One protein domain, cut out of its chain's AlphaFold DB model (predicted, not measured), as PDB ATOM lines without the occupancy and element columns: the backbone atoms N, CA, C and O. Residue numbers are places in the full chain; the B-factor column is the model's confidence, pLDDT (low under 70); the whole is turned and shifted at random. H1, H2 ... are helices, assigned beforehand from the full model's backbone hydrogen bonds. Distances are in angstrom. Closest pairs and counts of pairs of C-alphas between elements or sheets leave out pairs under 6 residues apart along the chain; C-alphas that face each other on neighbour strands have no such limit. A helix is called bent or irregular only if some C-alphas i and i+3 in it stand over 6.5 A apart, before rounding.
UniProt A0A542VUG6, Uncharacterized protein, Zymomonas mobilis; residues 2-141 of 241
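AT A GLANCE: This is residues 2 to 141 of the 241 residues of an uncharacterized protein of Zymomonas mobilis (UniProt A0A542VUG6). A row of helices in three successive groups runs along the longest axis: H1 and H2 at one end, the long kinked H3 side by side with H4 in the middle, and H5, H6 and H7 together at the other end, where the short H8 lies beyond the end of H7. A long loop, residues 98 to 114, joins H6 to H7 at the far side of that last group. The printed part has 140 residues with eight named helices, H1 to H8 in order along the chain, and no named strand; its class is all helix, and the helix packing is mostly crossed. It is compact and rounded, with a radius of gyration of the C-alphas of 15.3 A and spans of 44 by 36 by 27 A.

IN THESE COORDINATES: The longest helix, H3, covers residues 31 to 51 and is 29.9 A long; C-alpha 31 is at (189.128, 170.893, 138.520). It has a kink of 41 degrees near residue 44, and is neither bent nor irregular, but only just: C-alphas 43 and 46 are 6.4 A apart. H4, residues 55 to 68, spans 19.6 A, and H2, residues 14 to 24, spans 15.0 A. H1 is residues 3 to 6, with C-alpha 3 at (191.928, 170.480, 159.445). H5 is residues 75 to 80, H6 is residues 84 to 97 and 19.6 A long, and H7 is residues 115 to 131 and 24.9 A long. H8, residues 134 to 140, ends with C-alpha 140 at (172.994, 173.236, 159.619).

HOW THE PARTS SIT: H3, with residues 42 to 49 alone, touches residues 84 to 86 of H6 about perpendicular, at 82 degrees; the closest C-alphas, of Asp 46 and Cys 85, are 5.8 A apart. H3 and H4 are close but not clearly touching, at a shallow tilt of 28 degrees, opposite ways, with the C-alphas of Asn 48 and Ser 55 closest at 6.5 A. H2 and H4 only just touch, with 3 pairs of C-alphas within 8 A, the closest those of Met 23 and Phe 65 at 6.2 A. H5 touches H7 at a shallow tilt of 20 degrees, the same way, closest at the C-alphas of Ser 75 and Ile 121, 5.5 A. H6 and H7 form a helical hairpin, with the C-alphas of Phe 95 and Leu 118 closest at 7.5 A. H1 is near H2 and H3, and H8 is near H6. Every O i to N i+4 pair is within hydrogen-bond range in H2, H4, H5, H6 and H8, against 13 of 17 in H3 and 11 of 13 in H7; H1 is too short for such a pair.

THE WHOLE: The two C-alphas farthest apart, of Ser 11 and Gly 102, are 44.5 A apart. The printed part has no cut, and the link from H6 to H7, 17 residues, is long. The mean pLDDT of the printed part is 75.8; residues 2 to 35 and 37 to 59 are under 70.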
ATOM      1  N   ASP A   2     193.033 166.650 161.624       34.19
ATOM      2  CA  ASP A   2     191.996 167.612 161.984       34.19
ATOM      3  C   ASP A   2     192.310 168.979 161.361       34.19
ATOM      4  O   ASP A   2     193.102 169.763 161.883       34.19
ATOM      5  N   LEU A   3     191.725 169.237 160.191       37.94
ATOM      6  CA  LEU A   3     191.928 170.480 159.445       37.94
ATOM      7  C   LEU A   3     191.422 171.719 160.211       37.94
ATOM      8  O   LEU A   3     191.857 172.827 159.902       37.94
ATOM      9  N   SER A   4     190.556 171.547 161.220       37.66
ATOM     10  CA  SER A   4     189.969 172.652 161.990       37.66
ATOM     11  C   SER A   4     190.994 173.374 162.876       37.66
ATOM     12  O   SER A   4     191.039 174.600 162.884       37.66
ATOM     13  N   SER A   5     191.900 172.632 163.523       39.47
ATOM     14  CA  SER A   5     193.022 173.192 164.297       39.47
ATOM     15  C   SER A   5     194.170 173.698 163.415       39.47
ATOM     16  O   SER A   5     194.983 174.519 163.831       39.47
ATOM     17  N   THR A   6     194.223 173.224 162.169       46.75
ATOM     18  CA  THR A   6     195.362 173.411 161.266       46.75
ATOM     19  C   THR A   6     195.323 174.777 160.563       46.75
ATOM     20  O   THR A   6     196.362 175.337 160.241       46.75
ATOM     21  N   ILE A   7     194.154 175.382 160.346       48.50
ATOM     22  CA  ILE A   7     194.056 176.652 159.594       48.50
ATOM     23  C   ILE A   7     194.334 177.892 160.477       48.50
ATOM     24  O   ILE A   7     194.637 178.963 159.952       48.50
ATOM     25  N   PHE A   8     194.289 177.761 161.810       48.28
ATOM     26  CA  PHE A   8     194.162 178.914 162.719       48.28
ATOM     27  C   PHE A   8     195.311 179.144 163.709       48.28
ATOM     28  O   PHE A   8     195.267 180.110 164.468       48.28
ATOM     29  N   THR A   9     196.369 178.334 163.689       42.56
ATOM     30  CA  THR A   9     197.609 178.641 164.422       42.56
ATOM     31  C   THR A   9     198.492 179.582 163.598       42.56
ATOM     32  O   THR A   9     198.692 179.332 162.413       42.56
ATOM     33  N   GLU A  10     199.079 180.614 164.215       42.53
ATOM     34  CA  GLU A  10     200.025 181.569 163.590       42.53
ATOM     35  C   GLU A  10     201.267 180.917 162.943       42.53
ATOM     36  O   GLU A  10     202.028 181.577 162.239       42.53
ATOM     37  N   SER A  11     201.462 179.607 163.110       43.03
ATOM     38  CA  SER A  11     202.416 178.829 162.328       43.03
ATOM     39  C   SER A  11     201.830 178.445 160.963       43.03
ATOM     40  O   SER A  11     200.928 177.605 160.880       43.03
ATOM     41  N   LEU A  12     202.392 179.003 159.885       46.06
ATOM     42  CA  LEU A  12     202.204 178.549 158.500       46.06
ATOM     43  C   LEU A  12     202.560 177.059 158.374       46.06
ATOM     44  O   LEU A  12     203.712 176.693 158.151       46.06
ATOM     45  N   ASN A  13     201.577 176.174 158.527       59.88
ATOM     46  CA  ASN A  13     201.749 174.771 158.177       59.88
ATOM     47  C   ASN A  13     201.451 174.548 156.686       59.88
ATOM     48  O   ASN A  13     200.941 175.418 155.975       59.88
ATOM     49  N   LYS A  14     201.794 173.353 156.199       55.12
ATOM     50  CA  LYS A  14     201.718 172.990 154.777       55.12
ATOM     51  C   LYS A  14     200.318 173.166 154.172       55.12
ATOM     52  O   LYS A  14     200.225 173.441 152.982       55.12
ATOM     53  N   ALA A  15     199.251 173.032 154.964       58.84
ATOM     54  CA  ALA A  15     197.884 173.222 154.483       58.84
ATOM     55  C   ALA A  15     197.578 174.704 154.219       58.84
ATOM     56  O   ALA A  15     197.036 175.033 153.168       58.84
ATOM     57  N   SER A  16     197.993 175.602 155.116       56.56
ATOM     58  CA  SER A  16     197.832 177.051 154.938       56.56
ATOM     59  C   SER A  16     198.665 177.589 153.769       56.56
ATOM     60  O   SER A  16     198.163 178.392 152.987       56.56
ATOM     61  N   LEU A  17     199.898 177.094 153.596       62.25
ATOM     62  CA  LEU A  17     200.745 177.422 152.439       62.25
ATOM     63  C   LEU A  17     200.147 176.915 151.125       62.25
ATOM     64  O   LEU A  17     200.113 177.655 150.149       62.25
ATOM     65  N   LEU A  18     199.630 175.682 151.107       68.44
ATOM     66  CA  LEU A  18     198.940 175.149 149.937       68.44
ATOM     67  C   LEU A  18     197.736 176.025 149.583       68.44
ATOM     68  O   LEU A  18     197.627 176.453 148.444       68.44
ATOM     69  N   LEU A  19     196.874 176.363 150.547       65.62
ATOM     70  CA  LEU A  19     195.732 177.249 150.309       65.62
ATOM     71  C   LEU A  19     196.161 178.625 149.791       65.62
ATOM     72  O   LEU A  19     195.545 179.130 148.857       65.62
ATOM     73  N   GLN A  20     197.232 179.206 150.336       64.31
ATOM     74  CA  GLN A  20     197.778 180.469 149.848       64.31
ATOM     75  C   GLN A  20     198.305 180.351 148.411       64.31
ATOM     76  O   GLN A  20     198.018 181.209 147.585       64.31
ATOM     77  N   TRP A  21     199.003 179.274 148.065       68.69
ATOM     78  CA  TRP A  21     199.487 179.064 146.700       68.69
ATOM     79  C   TRP A  21     198.358 178.831 145.695       68.69
ATOM     80  O   TRP A  21     198.416 179.321 144.567       68.69
ATOM     81  N   ILE A  22     197.298 178.142 146.122       66.56
ATOM     82  CA  ILE A  22     196.048 178.023 145.367       66.56
ATOM     83  C   ILE A  22     195.423 179.412 145.170       66.56
ATOM     84  O   ILE A  22     195.032 179.759 144.057       66.56
ATOM     85  N   MET A  23     195.374 180.235 146.225       62.38
ATOM     86  CA  MET A  23     194.870 181.608 146.140       62.38
ATOM     87  C   MET A  23     195.705 182.473 145.211       62.38
ATOM     88  O   MET A  23     195.135 183.296 144.507       62.38
ATOM     89  N   GLU A  24     197.026 182.334 145.211       66.38
ATOM     90  CA  GLU A  24     197.943 183.127 144.391       66.38
ATOM     91  C   GLU A  24     197.965 182.660 142.928       66.38
ATOM     92  O   GLU A  24     198.426 183.403 142.067       66.38
ATOM     93  N   GLY A  25     197.352 181.511 142.617       61.34
ATOM     94  CA  GLY A  25     197.344 180.940 141.268       61.34
ATOM     95  C   GLY A  25     198.700 180.356 140.878       61.34
ATOM     96  O   GLY A  25     199.022 180.279 139.700       61.34
ATOM     97  N   ILE A  26     199.504 179.970 141.874       66.69
ATOM     98  CA  ILE A  26     200.836 179.386 141.669       66.69
ATOM     99  C   ILE A  26     200.729 177.980 141.062       66.69
ATOM    100  O   ILE A  26     201.642 177.536 140.371       66.69
ATOM    101  N   TYR A  27     199.608 177.292 141.292       63.09
ATOM    102  CA  TYR A  27     199.330 175.982 140.716       63.09
ATOM    103  C   TYR A  27     198.113 176.040 139.795       63.09
ATOM    104  O   TYR A  27     197.044 176.495 140.209       63.09
ATOM    105  N   ASP A  28     198.254 175.478 138.593       63.91
ATOM    106  CA  ASP A  28     197.117 175.002 137.810       63.91
ATOM    107  C   ASP A  28     196.592 173.732 138.480       63.91
ATOM    108  O   ASP A  28     197.140 172.637 138.350       63.91
ATOM    109  N   ILE A  29     195.559 173.897 139.297       63.62
ATOM    110  CA  ILE A  29     194.952 172.788 140.019       63.62
ATOM    111  C   ILE A  29     193.875 172.201 139.122       63.62
ATOM    112  O   ILE A  29     192.946 172.896 138.702       63.62
ATOM    113  N   GLU A  30     193.964 170.897 138.889       65.62
ATOM    114  CA  GLU A  30     192.925 170.151 138.193       65.62
ATOM    115  C   GLU A  30     191.540 170.425 138.818       65.62
ATOM    116  O   GLU A  30     191.409 170.421 140.051       65.62
ATOM    117  N   PRO A  31     190.474 170.603 138.015       61.50
ATOM    118  CA  PRO A  31     189.128 170.893 138.520       61.50
ATOM    119  C   PRO A  31     188.645 169.917 139.604       61.50
ATOM    120  O   PRO A  31     187.917 170.300 140.523       61.50
ATOM    121  N   ILE A  32     189.083 168.655 139.539       64.31
ATOM    122  CA  ILE A  32     188.747 167.631 140.533       64.31
ATOM    123  C   ILE A  32     189.453 167.843 141.879       64.31
ATOM    124  O   ILE A  32     188.860 167.603 142.931       64.31
ATOM    125  N   ALA A  33     190.692 168.337 141.871       67.75
ATOM    126  CA  ALA A  33     191.436 168.648 143.086       67.75
ATOM    127  C   ALA A  33     190.876 169.914 143.751       67.75
ATOM    128  O   ALA A  33     190.670 169.914 144.964       67.75
ATOM    129  N   ILE A  34     190.490 170.922 142.962       65.31
ATOM    130  CA  ILE A  34     189.721 172.080 143.441       65.31
ATOM    131  C   ILE A  34     188.428 171.620 144.127       65.31
ATOM    132  O   ILE A  34     188.172 171.986 145.273       65.31
ATOM    133  N   ARG A  35     187.638 170.762 143.465       65.25
ATOM    134  CA  ARG A  35     186.399 170.207 144.033       65.25
ATOM    135  C   ARG A  35     186.647 169.532 145.383       65.25
ATOM    136  O   ARG A  35     185.914 169.789 146.333       65.25
ATOM    137  N   ASN A  36     187.672 168.689 145.478       70.44
ATOM    138  CA  ASN A  36     187.978 167.957 146.707       70.44
ATOM    139  C   ASN A  36     188.428 168.883 147.843       70.44
ATOM    140  O   ASN A  36     188.032 168.669 148.988       70.44
ATOM    141  N   ILE A  37     189.198 169.930 147.531       69.25
ATOM    142  CA  ILE A  37     189.627 170.940 148.505       69.25
ATOM    143  C   ILE A  37     188.419 171.711 149.029       69.25
ATOM    144  O   ILE A  37     188.261 171.824 150.241       69.25
ATOM    145  N   ILE A  38     187.512 172.154 148.153       66.56
ATOM    146  CA  ILE A  38     186.313 172.869 148.601       66.56
ATOM    147  C   ILE A  38     185.414 171.947 149.428       66.56
ATOM    148  O   ILE A  38     184.951 172.360 150.482       66.56
ATOM    149  N   ILE A  39     185.206 170.689 149.018       66.38
ATOM    150  CA  ILE A  39     184.429 169.720 149.810       66.38
ATOM    151  C   ILE A  39     185.067 169.511 151.192       66.38
ATOM    152  O   ILE A  39     184.353 169.501 152.197       66.38
ATOM    153  N   ALA A  40     186.392 169.379 151.266       68.50
ATOM    154  CA  ALA A  40     187.103 169.218 152.532       68.50
ATOM    155  C   ALA A  40     186.986 170.464 153.425       68.50
ATOM    156  O   ALA A  40     186.735 170.336 154.623       68.50
ATOM    157  N   MET A  41     187.105 171.659 152.840       66.25
ATOM    158  CA  MET A  41     186.949 172.928 153.552       66.25
ATOM    159  C   MET A  41     185.500 173.172 153.976       66.25
ATOM    160  O   MET A  41     185.280 173.751 155.035       66.25
ATOM    161  N   SER A  42     184.527 172.664 153.214       64.94
ATOM    162  CA  SER A  42     183.098 172.809 153.489       64.94
ATOM    163  C   SER A  42     182.749 172.344 154.915       64.94
ATOM    164  O   SER A  42     182.129 173.082 155.675       64.94
ATOM    165  N   ASN A  43     183.278 171.213 155.377       62.47
ATOM    166  CA  ASN A  43     182.998 170.728 156.737       62.47
ATOM    167  C   ASN A  43     183.492 171.677 157.854       62.47
ATOM    168  O   ASN A  43     183.026 171.597 158.983       62.47
ATOM    169  N   ILE A  44     184.447 172.559 157.552       65.31
ATOM    170  CA  ILE A  44     184.987 173.571 158.473       65.31
ATOM    171  C   ILE A  44     184.213 174.893 158.324       65.31
ATOM    172  O   ILE A  44     184.155 175.699 159.249       65.31
ATOM    173  N   MET A  45     183.613 175.122 157.154       65.75
ATOM    174  CA  MET A  45     182.946 176.370 156.787       65.75
ATOM    175  C   MET A  45     181.684 176.631 157.605       65.75
ATOM    176  O   MET A  45     181.514 177.755 158.072       65.75
ATOM    177  N   ASP A  46     180.850 175.617 157.837       67.31
ATOM    178  CA  ASP A  46     179.644 175.789 158.659       67.31
ATOM    179  C   ASP A  46     180.028 176.122 160.119       67.31
ATOM    180  O   ASP A  46     179.533 177.105 160.669       67.31
ATOM    181  N   ASN A  47     181.040 175.445 160.681       62.53
ATOM    182  CA  ASN A  47     181.576 175.737 162.023       62.53
ATOM    183  C   ASN A  47     182.179 177.155 162.148       62.53
ATOM    184  O   ASN A  47     182.102 177.785 163.205       62.53
ATOM    185  N   ASN A  48     182.808 177.674 161.088       61.94
ATOM    186  CA  ASN A  48     183.373 179.030 161.080       61.94
ATOM    187  C   ASN A  48     182.300 180.110 160.936       61.94
ATOM    188  O   ASN A  48     182.415 181.173 161.551       61.94
ATOM    189  N   ILE A  49     181.260 179.844 160.135       60.66
ATOM    190  CA  ILE A  49     180.088 180.714 160.074       60.66
ATOM    191  C   ILE A  49     179.486 180.809 161.473       60.66
ATOM    192  O   ILE A  49     179.287 181.929 161.938       60.66
ATOM    193  N   GLU A  50     179.285 179.681 162.164       59.62
ATOM    194  CA  GLU A  50     178.732 179.622 163.523       59.62
ATOM    195  C   GLU A  50     179.501 180.469 164.545       59.62
ATOM    196  O   GLU A  50     178.877 181.264 165.247       59.62
ATOM    197  N   ASN A  51     180.831 180.352 164.596       56.66
ATOM    198  CA  ASN A  51     181.638 180.928 165.680       56.66
ATOM    199  C   ASN A  51     182.075 182.382 165.471       56.66
ATOM    200  O   ASN A  51     182.595 182.996 166.401       56.66
ATOM    201  N   ASN A  52     181.886 182.949 164.275       55.19
ATOM    202  CA  ASN A  52     182.193 184.352 163.958       55.19
ATOM    203  C   ASN A  52     183.639 184.808 164.290       55.19
ATOM    204  O   ASN A  52     183.961 185.996 164.252       55.19
ATOM    205  N   SER A  53     184.529 183.867 164.610       47.47
ATOM    206  CA  SER A  53     185.910 184.089 165.019       47.47
ATOM    207  C   SER A  53     186.815 184.020 163.790       47.47
ATOM    208  O   SER A  53     186.852 183.003 163.106       47.47
ATOM    209  N   ASN A  54     187.544 185.099 163.489       47.66
ATOM    210  CA  ASN A  54     188.527 185.174 162.392       47.66
ATOM    211  C   ASN A  54     188.014 184.768 160.990       47.66
ATOM    212  O   ASN A  54     188.786 184.341 160.128       47.66
ATOM    213  N   SER A  55     186.725 184.998 160.726       54.50
ATOM    214  CA  SER A  55     186.052 184.749 159.443       54.50
ATOM    215  C   SER A  55     186.562 185.610 158.275       54.50
ATOM    216  O   SER A  55     186.309 185.280 157.121       54.50
ATOM    217  N   SER A  56     187.327 186.679 158.523       59.53
ATOM    218  CA  SER A  56     187.778 187.603 157.470       59.53
ATOM    219  C   SER A  56     188.739 186.962 156.468       59.53
ATOM    220  O   SER A  56     188.538 187.107 155.266       59.53
ATOM    221  N   LYS A  57     189.746 186.207 156.926       63.41
ATOM    222  CA  LYS A  57     190.721 185.552 156.034       63.41
ATOM    223  C   LYS A  57     190.077 184.450 155.201       63.41
ATOM    224  O   LYS A  57     190.438 184.257 154.047       63.41
ATOM    225  N   PHE A  58     189.113 183.745 155.780       66.25
ATOM    226  CA  PHE A  58     188.448 182.632 155.124       66.25
ATOM    227  C   PHE A  58     187.362 183.089 154.136       66.25
ATOM    228  O   PHE A  58     187.258 182.551 153.032       66.25
ATOM    229  N   ASN A  59     186.592 184.119 154.496       69.56
ATOM    230  CA  ASN A  59     185.678 184.777 153.563       69.56
ATOM    231  C   ASN A  59     186.470 185.402 152.411       69.56
ATOM    232  O   ASN A  59     186.104 185.221 151.256       69.56
ATOM    233  N   LEU A  60     187.616 186.029 152.705       73.56
ATOM    234  CA  LEU A  60     188.530 186.537 151.684       73.56
ATOM    235  C   LEU A  60     189.097 185.414 150.800       73.56
ATOM    236  O   LEU A  60     189.160 185.584 149.585       73.56
ATOM    237  N   PHE A  61     189.474 184.263 151.376       75.06
ATOM    238  CA  PHE A  61     189.887 183.076 150.616       75.06
ATOM    239  C   PHE A  61     188.790 182.656 149.641       75.06
ATOM    240  O   PHE A  61     189.039 182.551 148.445       75.06
ATOM    241  N   SER A  62     187.581 182.445 150.154       76.25
ATOM    242  CA  SER A  62     186.451 181.926 149.385       76.25
ATOM    243  C   SER A  62     186.028 182.912 148.292       76.25
ATOM    244  O   SER A  62     185.820 182.515 147.148       76.25
ATOM    245  N   ASP A  63     185.997 184.207 148.606       80.44
ATOM    246  CA  ASP A  63     185.702 185.273 147.648       80.44
ATOM    247  C   ASP A  63     186.740 185.343 146.531       80.44
ATOM    248  O   ASP A  63     186.379 185.340 145.354       80.44
ATOM    249  N   ASN A  64     188.029 185.353 146.878       80.62
ATOM    250  CA  ASN A  64     189.105 185.360 145.888       80.62
ATOM    251  C   ASN A  64     189.093 184.087 145.045       80.62
ATOM    252  O   ASN A  64     189.298 184.149 143.834       80.62
ATOM    253  N   PHE A  65     188.834 182.942 145.674       80.62
ATOM    254  CA  PHE A  65     188.751 181.661 145.002       80.62
ATOM    255  C   PHE A  65     187.652 181.673 143.933       80.62
ATOM    256  O   PHE A  65     187.939 181.366 142.773       80.62
ATOM    257  N   PHE A  66     186.424 182.071 144.284       84.62
ATOM    258  CA  PHE A  66     185.339 182.111 143.309       84.62
ATOM    259  C   PHE A  66     185.576 183.163 142.226       84.62
ATOM    260  O   PHE A  66     185.442 182.843 141.050       84.62
ATOM    261  N   LYS A  67     186.031 184.373 142.581       85.19
ATOM    262  CA  LYS A  67     186.336 185.431 141.598       85.19
ATOM    263  C   LYS A  67     187.402 185.004 140.589       85.19
ATOM    264  O   LYS A  67     187.228 185.197 139.389       85.19
ATOM    265  N   LYS A  68     188.488 184.367 141.042       83.25
ATOM    266  CA  LYS A  68     189.535 183.845 140.144       83.25
ATOM    267  C   LYS A  68     189.036 182.711 139.251       83.25
ATOM    268  O   LYS A  68     189.536 182.533 138.145       83.25
ATOM    269  N   ASN A  69     188.040 181.964 139.715       81.19
ATOM    270  CA  ASN A  69     187.470 180.820 139.016       81.19
ATOM    271  C   ASN A  69     186.064 181.108 138.465       81.19
ATOM    272  O   ASN A  69     185.304 180.173 138.232       81.19
ATOM    273  N   ILE A  70     185.725 182.375 138.203       86.25
ATOM    274  CA  ILE A  70     184.371 182.810 137.814       86.25
ATOM    275  C   ILE A  70     183.831 182.106 136.555       86.25
ATOM    276  O   ILE A  70     182.626 181.944 136.391       86.25
ATOM    277  N   ASN A  71     184.725 181.651 135.671       85.69
ATOM    278  CA  ASN A  71     184.390 180.924 134.442       85.69
ATOM    279  C   ASN A  71     184.191 179.408 134.644       85.69
ATOM    280  O   ASN A  71     183.941 178.694 133.672       85.69
ATOM    281  N   LYS A  72     184.381 178.884 135.860       84.12
ATOM    282  CA  LYS A  72     184.258 177.452 136.155       84.12
ATOM    283  C   LYS A  72     182.821 177.096 136.529       84.12
ATOM    284  O   LYS A  72     182.080 177.896 137.088       84.12
ATOM    285  N   ASP A  73     182.446 175.853 136.238       84.75
ATOM    286  CA  ASP A  73     181.153 175.308 136.637       84.75
ATOM    287  C   ASP A  73     181.216 174.786 138.081       84.75
ATOM    288  O   ASP A  73     181.915 173.814 138.379       84.75
ATOM    289  N   PHE A  74     180.467 175.430 138.978       86.06
ATOM    290  CA  PHE A  74     180.370 175.049 140.389       86.06
ATOM    291  C   PHE A  74     179.146 174.183 140.710       86.06
ATOM    292  O   PHE A  74     178.922 173.859 141.875       86.06
ATOM    293  N   SER A  75     178.372 173.742 139.715       88.56
ATOM    294  CA  SER A  75     177.134 172.975 139.934       88.56
ATOM    295  C   SER A  75     177.361 171.745 140.817       88.56
ATOM    296  O   SER A  75     176.600 171.499 141.747       88.56
ATOM    297  N   ASN A  76     178.459 171.009 140.608       84.62
ATOM    298  CA  ASN A  76     178.793 169.837 141.428       84.62
ATOM    299  C   ASN A  76     179.133 170.193 142.882       84.62
ATOM    300  O   ASN A  76     178.847 169.411 143.785       84.62
ATOM    301  N   LEU A  77     179.724 171.366 143.125       85.12
ATOM    302  CA  LEU A  77     179.974 171.849 144.481       85.12
ATOM    303  C   LEU A  77     178.650 172.137 145.196       85.12
ATOM    304  O   LEU A  77     178.450 171.686 146.320       85.12
ATOM    305  N   PHE A  78     177.735 172.846 144.536       89.44
ATOM    306  CA  PHE A  78     176.422 173.140 145.106       89.44
ATOM    307  C   PHE A  78     175.544 171.896 145.232       89.44
ATOM    308  O   PHE A  78     174.711 171.841 146.130       89.44
ATOM    309  N   LYS A  79     175.754 170.879 144.392       89.75
ATOM    310  CA  LYS A  79     175.037 169.603 144.449       89.75
ATOM    311  C   LYS A  79     175.514 168.711 145.597       89.75
ATOM    312  O   LYS A  79     174.690 168.255 146.384       89.75
ATOM    313  N   ASP A  80     176.825 168.498 145.708       84.06
ATOM    314  CA  ASP A  80     177.403 167.472 146.590       84.06
ATOM    315  C   ASP A  80     178.047 168.044 147.867       84.06
ATOM    316  O   ASP A  80     178.416 167.296 148.774       84.06
ATOM    317  N   GLY A  81     178.247 169.363 147.938       83.62
ATOM    318  CA  GLY A  81     178.955 170.010 149.040       83.62
ATOM    319  C   GLY A  81     178.173 169.935 150.349       83.62
ATOM    320  O   GLY A  81     176.987 170.267 150.399       83.62
ATOM    321  N   LYS A  82     178.840 169.513 151.426       83.44
ATOM    322  CA  LYS A  82     178.196 169.247 152.723       83.44
ATOM    323  C   LYS A  82     177.877 170.511 153.523       83.44
ATOM    324  O   LYS A  82     176.925 170.481 154.291       83.44
ATOM    325  N   ALA A  83     178.608 171.603 153.290       82.94
ATOM    326  CA  ALA A  83     178.427 172.876 153.994       82.94
ATOM    327  C   ALA A  83     177.232 173.673 153.491       82.94
ATOM    328  O   ALA A  83     177.367 174.620 152.709       82.94
ATOM    329  N   ILE A  84     176.036 173.233 153.852       86.38
ATOM    330  CA  ILE A  84     174.822 173.823 153.310       86.38
ATOM    331  C   ILE A  84     174.625 175.262 153.804       86.38
ATOM    332  O   ILE A  84     174.147 176.078 153.012       86.38
ATOM    333  N   CYS A  85     175.049 175.626 155.024       84.25
ATOM    334  CA  CYS A  85     174.972 177.019 155.481       84.25
ATOM    335  C   CYS A  85     175.843 177.924 154.611       84.25
ATOM    336  O   CYS A  85     175.381 178.955 154.116       84.25
ATOM    337  N   TRP A  86     177.101 177.528 154.412       84.50
ATOM    338  CA  TRP A  86     178.067 178.286 153.622       84.50
ATOM    339  C   TRP A  86     177.667 178.397 152.155       84.50
ATOM    340  O   TRP A  86     177.667 179.492 151.594       84.50
ATOM    341  N   LEU A  87     177.247 177.291 151.540       88.69
ATOM    342  CA  LEU A  87     176.759 177.314 150.163       88.69
ATOM    343  C   LEU A  87     175.526 178.210 150.034       88.69
ATOM    344  O   LEU A  87     175.448 178.997 149.097       88.69
ATOM    345  N   SER A  88     174.603 178.158 150.995       89.31
ATOM    346  CA  SER A  88     173.419 179.024 151.001       89.31
ATOM    347  C   SER A  88     173.779 180.505 151.158       89.31
ATOM    348  O   SER A  88     173.171 181.346 150.500       89.31
ATOM    349  N   PHE A  89     174.793 180.831 151.966       85.94
ATOM    350  CA  PHE A  89     175.317 182.195 152.101       85.94
ATOM    351  C   PHE A  89     175.851 182.736 150.769       85.94
ATOM    352  O   PHE A  89     175.450 183.815 150.329       85.94
ATOM    353  N   TYR A  90     176.726 181.975 150.104       87.62
ATOM    354  CA  TYR A  90     177.307 182.367 148.817       87.62
ATOM    355  C   TYR A  90     176.256 182.449 147.717       87.62
ATOM    356  O   TYR A  90     176.214 183.428 146.976       87.62
ATOM    357  N   PHE A  91     175.382 181.447 147.654       91.44
ATOM    358  CA  PHE A  91     174.265 181.422 146.727       91.44
ATOM    359  C   PHE A  91     173.382 182.666 146.880       91.44
ATOM    360  O   PHE A  91     173.147 183.362 145.894       91.44
ATOM    361  N   ARG A  92     172.954 182.989 148.110       89.50
ATOM    362  CA  ARG A  92     172.155 184.187 148.397       89.50
ATOM    363  C   ARG A  92     172.871 185.441 147.906       89.50
ATOM    364  O   ARG A  92     172.286 186.217 147.161       89.50
ATOM    365  N   ASN A  93     174.117 185.653 148.318       88.19
ATOM    366  CA  ASN A  93     174.835 186.880 147.977       88.19
ATOM    367  C   ASN A  93     174.961 187.066 146.461       88.19
ATOM    368  O   ASN A  93     174.792 188.179 145.978       88.19
ATOM    369  N   GLU A  94     175.188 185.987 145.714       91.56
ATOM    370  CA  GLU A  94     175.263 186.046 144.253       91.56
ATOM    371  C   GLU A  94     173.892 186.241 143.608       91.56
ATOM    372  O   GLU A  94     173.759 187.045 142.693       91.56
ATOM    373  N   PHE A  95     172.840 185.616 144.134       91.31
ATOM    374  CA  PHE A  95     171.471 185.875 143.689       91.31
ATOM    375  C   PHE A  95     171.114 187.371 143.779       91.31
ATOM    376  O   PHE A  95     170.562 187.947 142.839       91.31
ATOM    377  N   TRP A  96     171.499 188.026 144.876       89.12
ATOM    378  CA  TRP A  96     171.317 189.466 145.068       89.12
ATOM    379  C   TRP A  96     172.271 190.319 144.221       89.12
ATOM    380  O   TRP A  96     171.825 191.298 143.631       89.12
ATOM    381  N   ALA A  97     173.549 189.943 144.106       90.62
ATOM    382  CA  ALA A  97     174.533 190.640 143.269       90.62
ATOM    383  C   ALA A  97     174.109 190.693 141.790       90.62
ATOM    384  O   ALA A  97     174.351 191.676 141.086       90.62
ATOM    385  N   HIS A  98     173.405 189.657 141.332       92.19
ATOM    386  CA  HIS A  98     172.812 189.579 139.996       92.19
ATOM    387  C   HIS A  98     171.474 190.330 139.867       92.19
ATOM    388  O   HIS A  98     170.856 190.301 138.808       92.19
ATOM    389  N   GLY A  99     171.006 191.009 140.920       89.19
ATOM    390  CA  GLY A  99     169.746 191.762 140.930       89.19
ATOM    391  C   GLY A  99     168.486 190.891 141.008       89.19
ATOM    392  O   GLY A  99     167.373 191.400 140.896       89.19
ATOM    393  N   ARG A 100     168.620 189.576 141.228       88.56
ATOM    394  CA  ARG A 100     167.480 188.641 141.203       88.56
ATOM    395  C   ARG A 100     166.618 188.697 142.467       88.56
ATOM    396  O   ARG A 100     165.484 188.237 142.448       88.56
ATOM    397  N   GLY A 101     167.127 189.306 143.540       79.25
ATOM    398  CA  GLY A 101     166.383 189.599 144.773       79.25
ATOM    399  C   GLY A 101     165.536 190.880 144.731       79.25
ATOM    400  O   GLY A 101     165.035 191.299 145.766       79.25
ATOM    401  N   GLY A 102     165.403 191.543 143.573       73.44
ATOM    402  CA  GLY A 102     164.636 192.793 143.437       73.44
ATOM    403  C   GLY A 102     165.400 194.070 143.818       73.44
ATOM    404  O   GLY A 102     164.813 195.149 143.839       73.44
ATOM    405  N   GLY A 103     166.700 193.961 144.109       74.94
ATOM    406  CA  GLY A 103     167.609 195.091 144.326       74.94
ATOM    407  C   GLY A 103     168.440 195.453 143.090       74.94
ATOM    408  O   GLY A 103     168.404 194.770 142.067       74.94
ATOM    409  N   SER A 104     169.234 196.523 143.198       77.00
ATOM    410  CA  SER A 104     170.170 196.924 142.143       77.00
ATOM    411  C   SER A 104     171.251 195.864 141.923       77.00
ATOM    412  O   SER A 104     171.938 195.467 142.865       77.00
ATOM    413  N   LYS A 105     171.429 195.455 140.663       91.25
ATOM    414  CA  LYS A 105     172.550 194.624 140.201       91.25
ATOM    415  C   LYS A 105     173.876 195.301 140.586       91.25
ATOM    416  O   LYS A 105     174.053 196.493 140.326       91.25
ATOM    417  N   THR A 106     174.791 194.555 141.197       90.44
ATOM    418  CA  THR A 106     176.152 195.037 141.484       90.44
ATOM    419  C   THR A 106     177.003 195.031 140.213       90.44
ATOM    420  O   THR A 106     176.580 194.532 139.167       90.44
ATOM    421  N   SER A 107     178.226 195.562 140.280       92.44
ATOM    422  CA  SER A 107     179.149 195.474 139.144       92.44
ATOM    423  C   SER A 107     179.510 194.013 138.848       92.44
ATOM    424  O   SER A 107     179.708 193.221 139.769       92.44
ATOM    425  N   GLU A 108     179.678 193.659 137.570       91.06
ATOM    426  CA  GLU A 108     180.090 192.304 137.162       91.06
ATOM    427  C   GLU A 108     181.481 191.927 137.690       91.06
ATOM    428  O   GLU A 108     181.778 190.756 137.903       91.06
ATOM    429  N   SER A 109     182.329 192.920 137.981       88.12
ATOM    430  CA  SER A 109     183.627 192.712 138.640       88.12
ATOM    431  C   SER A 109     183.513 192.233 140.094       88.12
ATOM    432  O   SER A 109     184.494 191.766 140.680       88.12
ATOM    433  N   GLU A 110     182.334 192.362 140.701       87.56
ATOM    434  CA  GLU A 110     182.066 191.934 142.072       87.56
ATOM    435  C   GLU A 110     181.471 190.528 142.138       87.56
ATOM    436  O   GLU A 110     181.478 189.921 143.212       87.56
ATOM    437  N   TRP A 111     181.025 189.999 140.997       92.81
ATOM    438  CA  TRP A 111     180.435 188.676 140.879       92.81
ATOM    439  C   TRP A 111     181.443 187.566 141.157       92.81
ATOM    440  O   TRP A 111     182.629 187.650 140.830       92.81
ATOM    441  N   ARG A 112     180.944 186.490 141.757       89.19
ATOM    442  CA  ARG A 112     181.671 185.240 142.010       89.19
ATOM    443  C   ARG A 112     181.278 184.161 141.011       89.19
ATOM    444  O   ARG A 112     182.079 183.266 140.746       89.19
ATOM    445  N   PHE A 113     180.082 184.266 140.437       89.56
ATOM    446  CA  PHE A 113     179.599 183.399 139.369       89.56
ATOM    447  C   PHE A 113     179.122 184.229 138.182       89.56
ATOM    448  O   PHE A 113     178.541 185.300 138.354       89.56
ATOM    449  N   LYS A 114     179.315 183.698 136.974       92.25
ATOM    450  CA  LYS A 114     178.565 184.176 135.812       92.25
ATOM    451  C   LYS A 114     177.094 183.794 135.922       92.25
ATOM    452  O   LYS A 114     176.738 182.846 136.625       92.25
ATOM    453  N   GLU A 115     176.266 184.508 135.177       93.12
ATOM    454  CA  GLU A 115     174.823 184.306 135.167       93.12
ATOM    455  C   GLU A 115     174.445 182.866 134.780       93.12
ATOM    456  O   GLU A 115     173.660 182.225 135.476       93.12
ATOM    457  N   GLU A 116     175.113 182.289 133.775       93.38
ATOM    458  CA  GLU A 116     174.835 180.921 133.321       93.38
ATOM    459  C   GLU A 116     175.208 179.868 134.374       93.38
ATOM    460  O   GLU A 116     174.611 178.793 134.434       93.38
ATOM    461  N   ALA A 117     176.212 180.149 135.208       91.81
ATOM    462  CA  ALA A 117     176.560 179.278 136.325       91.81
ATOM    463  C   ALA A 117     175.518 179.394 137.447       91.81
ATOM    464  O   ALA A 117     175.102 178.375 138.002       91.81
ATOM    465  N   LEU A 118     175.051 180.612 137.740       93.69
ATOM    466  CA  LEU A 118     173.994 180.850 138.723       93.69
ATOM    467  C   LEU A 118     172.678 180.164 138.315       93.69
ATOM    468  O   LEU A 118     172.045 179.524 139.156       93.69
ATOM    469  N   ASP A 119     172.320 180.199 137.029       95.06
ATOM    470  CA  ASP A 119     171.141 179.513 136.479       95.06
ATOM    471  C   ASP A 119     171.159 178.004 136.715       95.06
ATOM    472  O   ASP A 119     170.117 177.406 136.984       95.06
ATOM    473  N   LYS A 120     172.337 177.374 136.673       95.62
ATOM    474  CA  LYS A 120     172.481 175.947 137.001       95.62
ATOM    475  C   LYS A 120     172.398 175.682 138.503       95.62
ATOM    476  O   LYS A 120     171.884 174.644 138.915       95.62
ATOM    477  N   ILE A 121     172.898 176.603 139.327       94.81
ATOM    478  CA  ILE A 121     172.934 176.459 140.789       94.81
ATOM    479  C   ILE A 121     171.535 176.604 141.406       94.81
ATOM    480  O   ILE A 121     171.214 175.877 142.347       94.81
ATOM    481  N   ILE A 122     170.678 177.483 140.877       94.88
ATOM    482  CA  ILE A 122     169.317 177.722 141.397       94.88
ATOM    483  C   ILE A 122     168.481 176.435 141.539       94.88
ATOM    484  O   ILE A 122     168.033 176.150 142.655       94.88
ATOM    485  N   PRO A 123     168.258 175.625 140.481       96.12
ATOM    486  CA  PRO A 123     167.453 174.412 140.602       96.12
ATOM    487  C   PRO A 123     168.092 173.377 141.539       96.12
ATOM    488  O   PRO A 123     167.371 172.644 142.216       96.12
ATOM    489  N   ILE A 124     169.427 173.356 141.642       96.12
ATOM    490  CA  ILE A 124     170.156 172.492 142.579       96.12
ATOM    491  C   ILE A 124     169.850 172.902 144.022       96.12
ATOM    492  O   ILE A 124     169.440 172.062 144.820       96.12
ATOM    493  N   MET A 125     170.001 174.186 144.359       95.12
ATOM    494  CA  MET A 125     169.738 174.679 145.714       95.12
ATOM    495  C   MET A 125     168.269 174.525 146.101       95.12
ATOM    496  O   MET A 125     167.983 174.051 147.199       95.12
ATOM    497  N   LYS A 126     167.343 174.800 145.172       94.94
ATOM    498  CA  LYS A 126     165.912 174.532 145.360       94.94
ATOM    499  C   LYS A 126     165.656 173.069 145.730       94.94
ATOM    500  O   LYS A 126     165.006 172.796 146.738       94.94
ATOM    501  N   GLN A 127     166.178 172.126 144.944       95.12
ATOM    502  CA  GLN A 127     166.000 170.699 145.220       95.12
ATOM    503  C   GLN A 127     166.626 170.303 146.560       95.12
ATOM    504  O   GLN A 127     166.034 169.522 147.301       95.12
ATOM    505  N   ARG A 128     167.800 170.848 146.894       93.81
ATOM    506  CA  ARG A 128     168.457 170.565 148.172       93.81
ATOM    507  C   ARG A 128     167.619 171.014 149.355       93.81
ATOM    508  O   ARG A 128     167.436 170.216 150.264       93.81
ATOM    509  N   TYR A 129     167.076 172.229 149.336       93.06
ATOM    510  CA  TYR A 129     166.224 172.702 150.427       93.06
ATOM    511  C   TYR A 129     164.974 171.840 150.607       93.06
ATOM    512  O   TYR A 129     164.632 171.495 151.733       93.06
ATOM    513  N   LEU A 130     164.354 171.397 149.508       92.00
ATOM    514  CA  LEU A 130     163.192 170.502 149.547       92.00
ATOM    515  C   LEU A 130     163.490 169.108 150.130       92.00
ATOM    516  O   LEU A 130     162.560 168.427 150.555       92.00
ATOM    517  N   LEU A 131     164.752 168.670 150.122       92.94
ATOM    518  CA  LEU A 131     165.169 167.359 150.631       92.94
ATOM    519  C   LEU A 131     165.632 167.384 152.094       92.94
ATOM    520  O   LEU A 131     165.813 166.315 152.676       92.94
ATOM    521  N   LEU A 132     165.853 168.562 152.682       91.06
ATOM    522  CA  LEU A 132     166.300 168.671 154.070       91.06
ATOM    523  C   LEU A 132     165.120 168.544 155.038       91.06
ATOM    524  O   LEU A 132     164.055 169.124 154.828       91.06
ATOM    525  N   SER A 133     165.334 167.824 156.140       91.25
ATOM    526  CA  SER A 133     164.395 167.820 157.263       91.25
ATOM    527  C   SER A 133     164.440 169.145 158.032       91.25
ATOM    528  O   SER A 133     165.401 169.917 157.931       91.25
ATOM    529  N   LYS A 134     163.417 169.394 158.859       89.75
ATOM    530  CA  LYS A 134     163.383 170.540 159.781       89.75
ATOM    531  C   LYS A 134     164.625 170.576 160.670       89.75
ATOM    532  O   LYS A 134     165.259 171.617 160.801       89.75
ATOM    533  N   GLU A 135     165.001 169.434 161.232       89.62
ATOM    534  CA  GLU A 135     166.157 169.282 162.116       89.62
ATOM    535  C   GLU A 135     167.452 169.583 161.367       89.62
ATOM    536  O   GLU A 135     168.298 170.309 161.880       89.62
ATOM    537  N   GLN A 136     167.588 169.093 160.131       88.75
ATOM    538  CA  GLN A 136     168.756 169.389 159.307       88.75
ATOM    539  C   GLN A 136     168.858 170.883 158.990       88.75
ATOM    540  O   GLN A 136     169.956 171.430 159.042       88.75
ATOM    541  N   ILE A 137     167.744 171.560 158.709       87.81
ATOM    542  CA  ILE A 137     167.743 173.012 158.493       87.81
ATOM    543  C   ILE A 137     168.135 173.735 159.782       87.81
ATOM    544  O   ILE A 137     169.055 174.546 159.762       87.81
ATOM    545  N   PHE A 138     167.501 173.397 160.907       84.94
ATOM    546  CA  PHE A 138     167.720 174.079 162.185       84.94
ATOM    547  C   PHE A 138     169.140 173.888 162.727       84.94
ATOM    548  O   PHE A 138     169.666 174.765 163.410       84.94
ATOM    549  N   GLN A 139     169.761 172.745 162.430       82.50
ATOM    550  CA  GLN A 139     171.119 172.425 162.865       82.50
ATOM    551  C   GLN A 139     172.199 172.955 161.923       82.50
ATOM    552  O   GLN A 139     173.287 173.248 162.399       82.50
ATOM    553  N   ASN A 140     171.935 173.040 160.615       79.44
ATOM    554  CA  ASN A 140     172.994 173.236 159.619       79.44
ATOM    555  C   ASN A 140     172.844 174.509 158.786       79.44
ATOM    556  O   ASN A 140     173.656 174.728 157.897       79.44
ATOM    557  N   ILE A 141     171.806 175.327 158.977       80.19
ATOM    558  CA  ILE A 141     171.623 176.578 158.231       80.19
ATOM    559  C   ILE A 141     171.240 177.674 159.221       80.19
ATOM    560  O   ILE A 141     170.582 177.421 160.221       80.19
TER     561      ILE A 141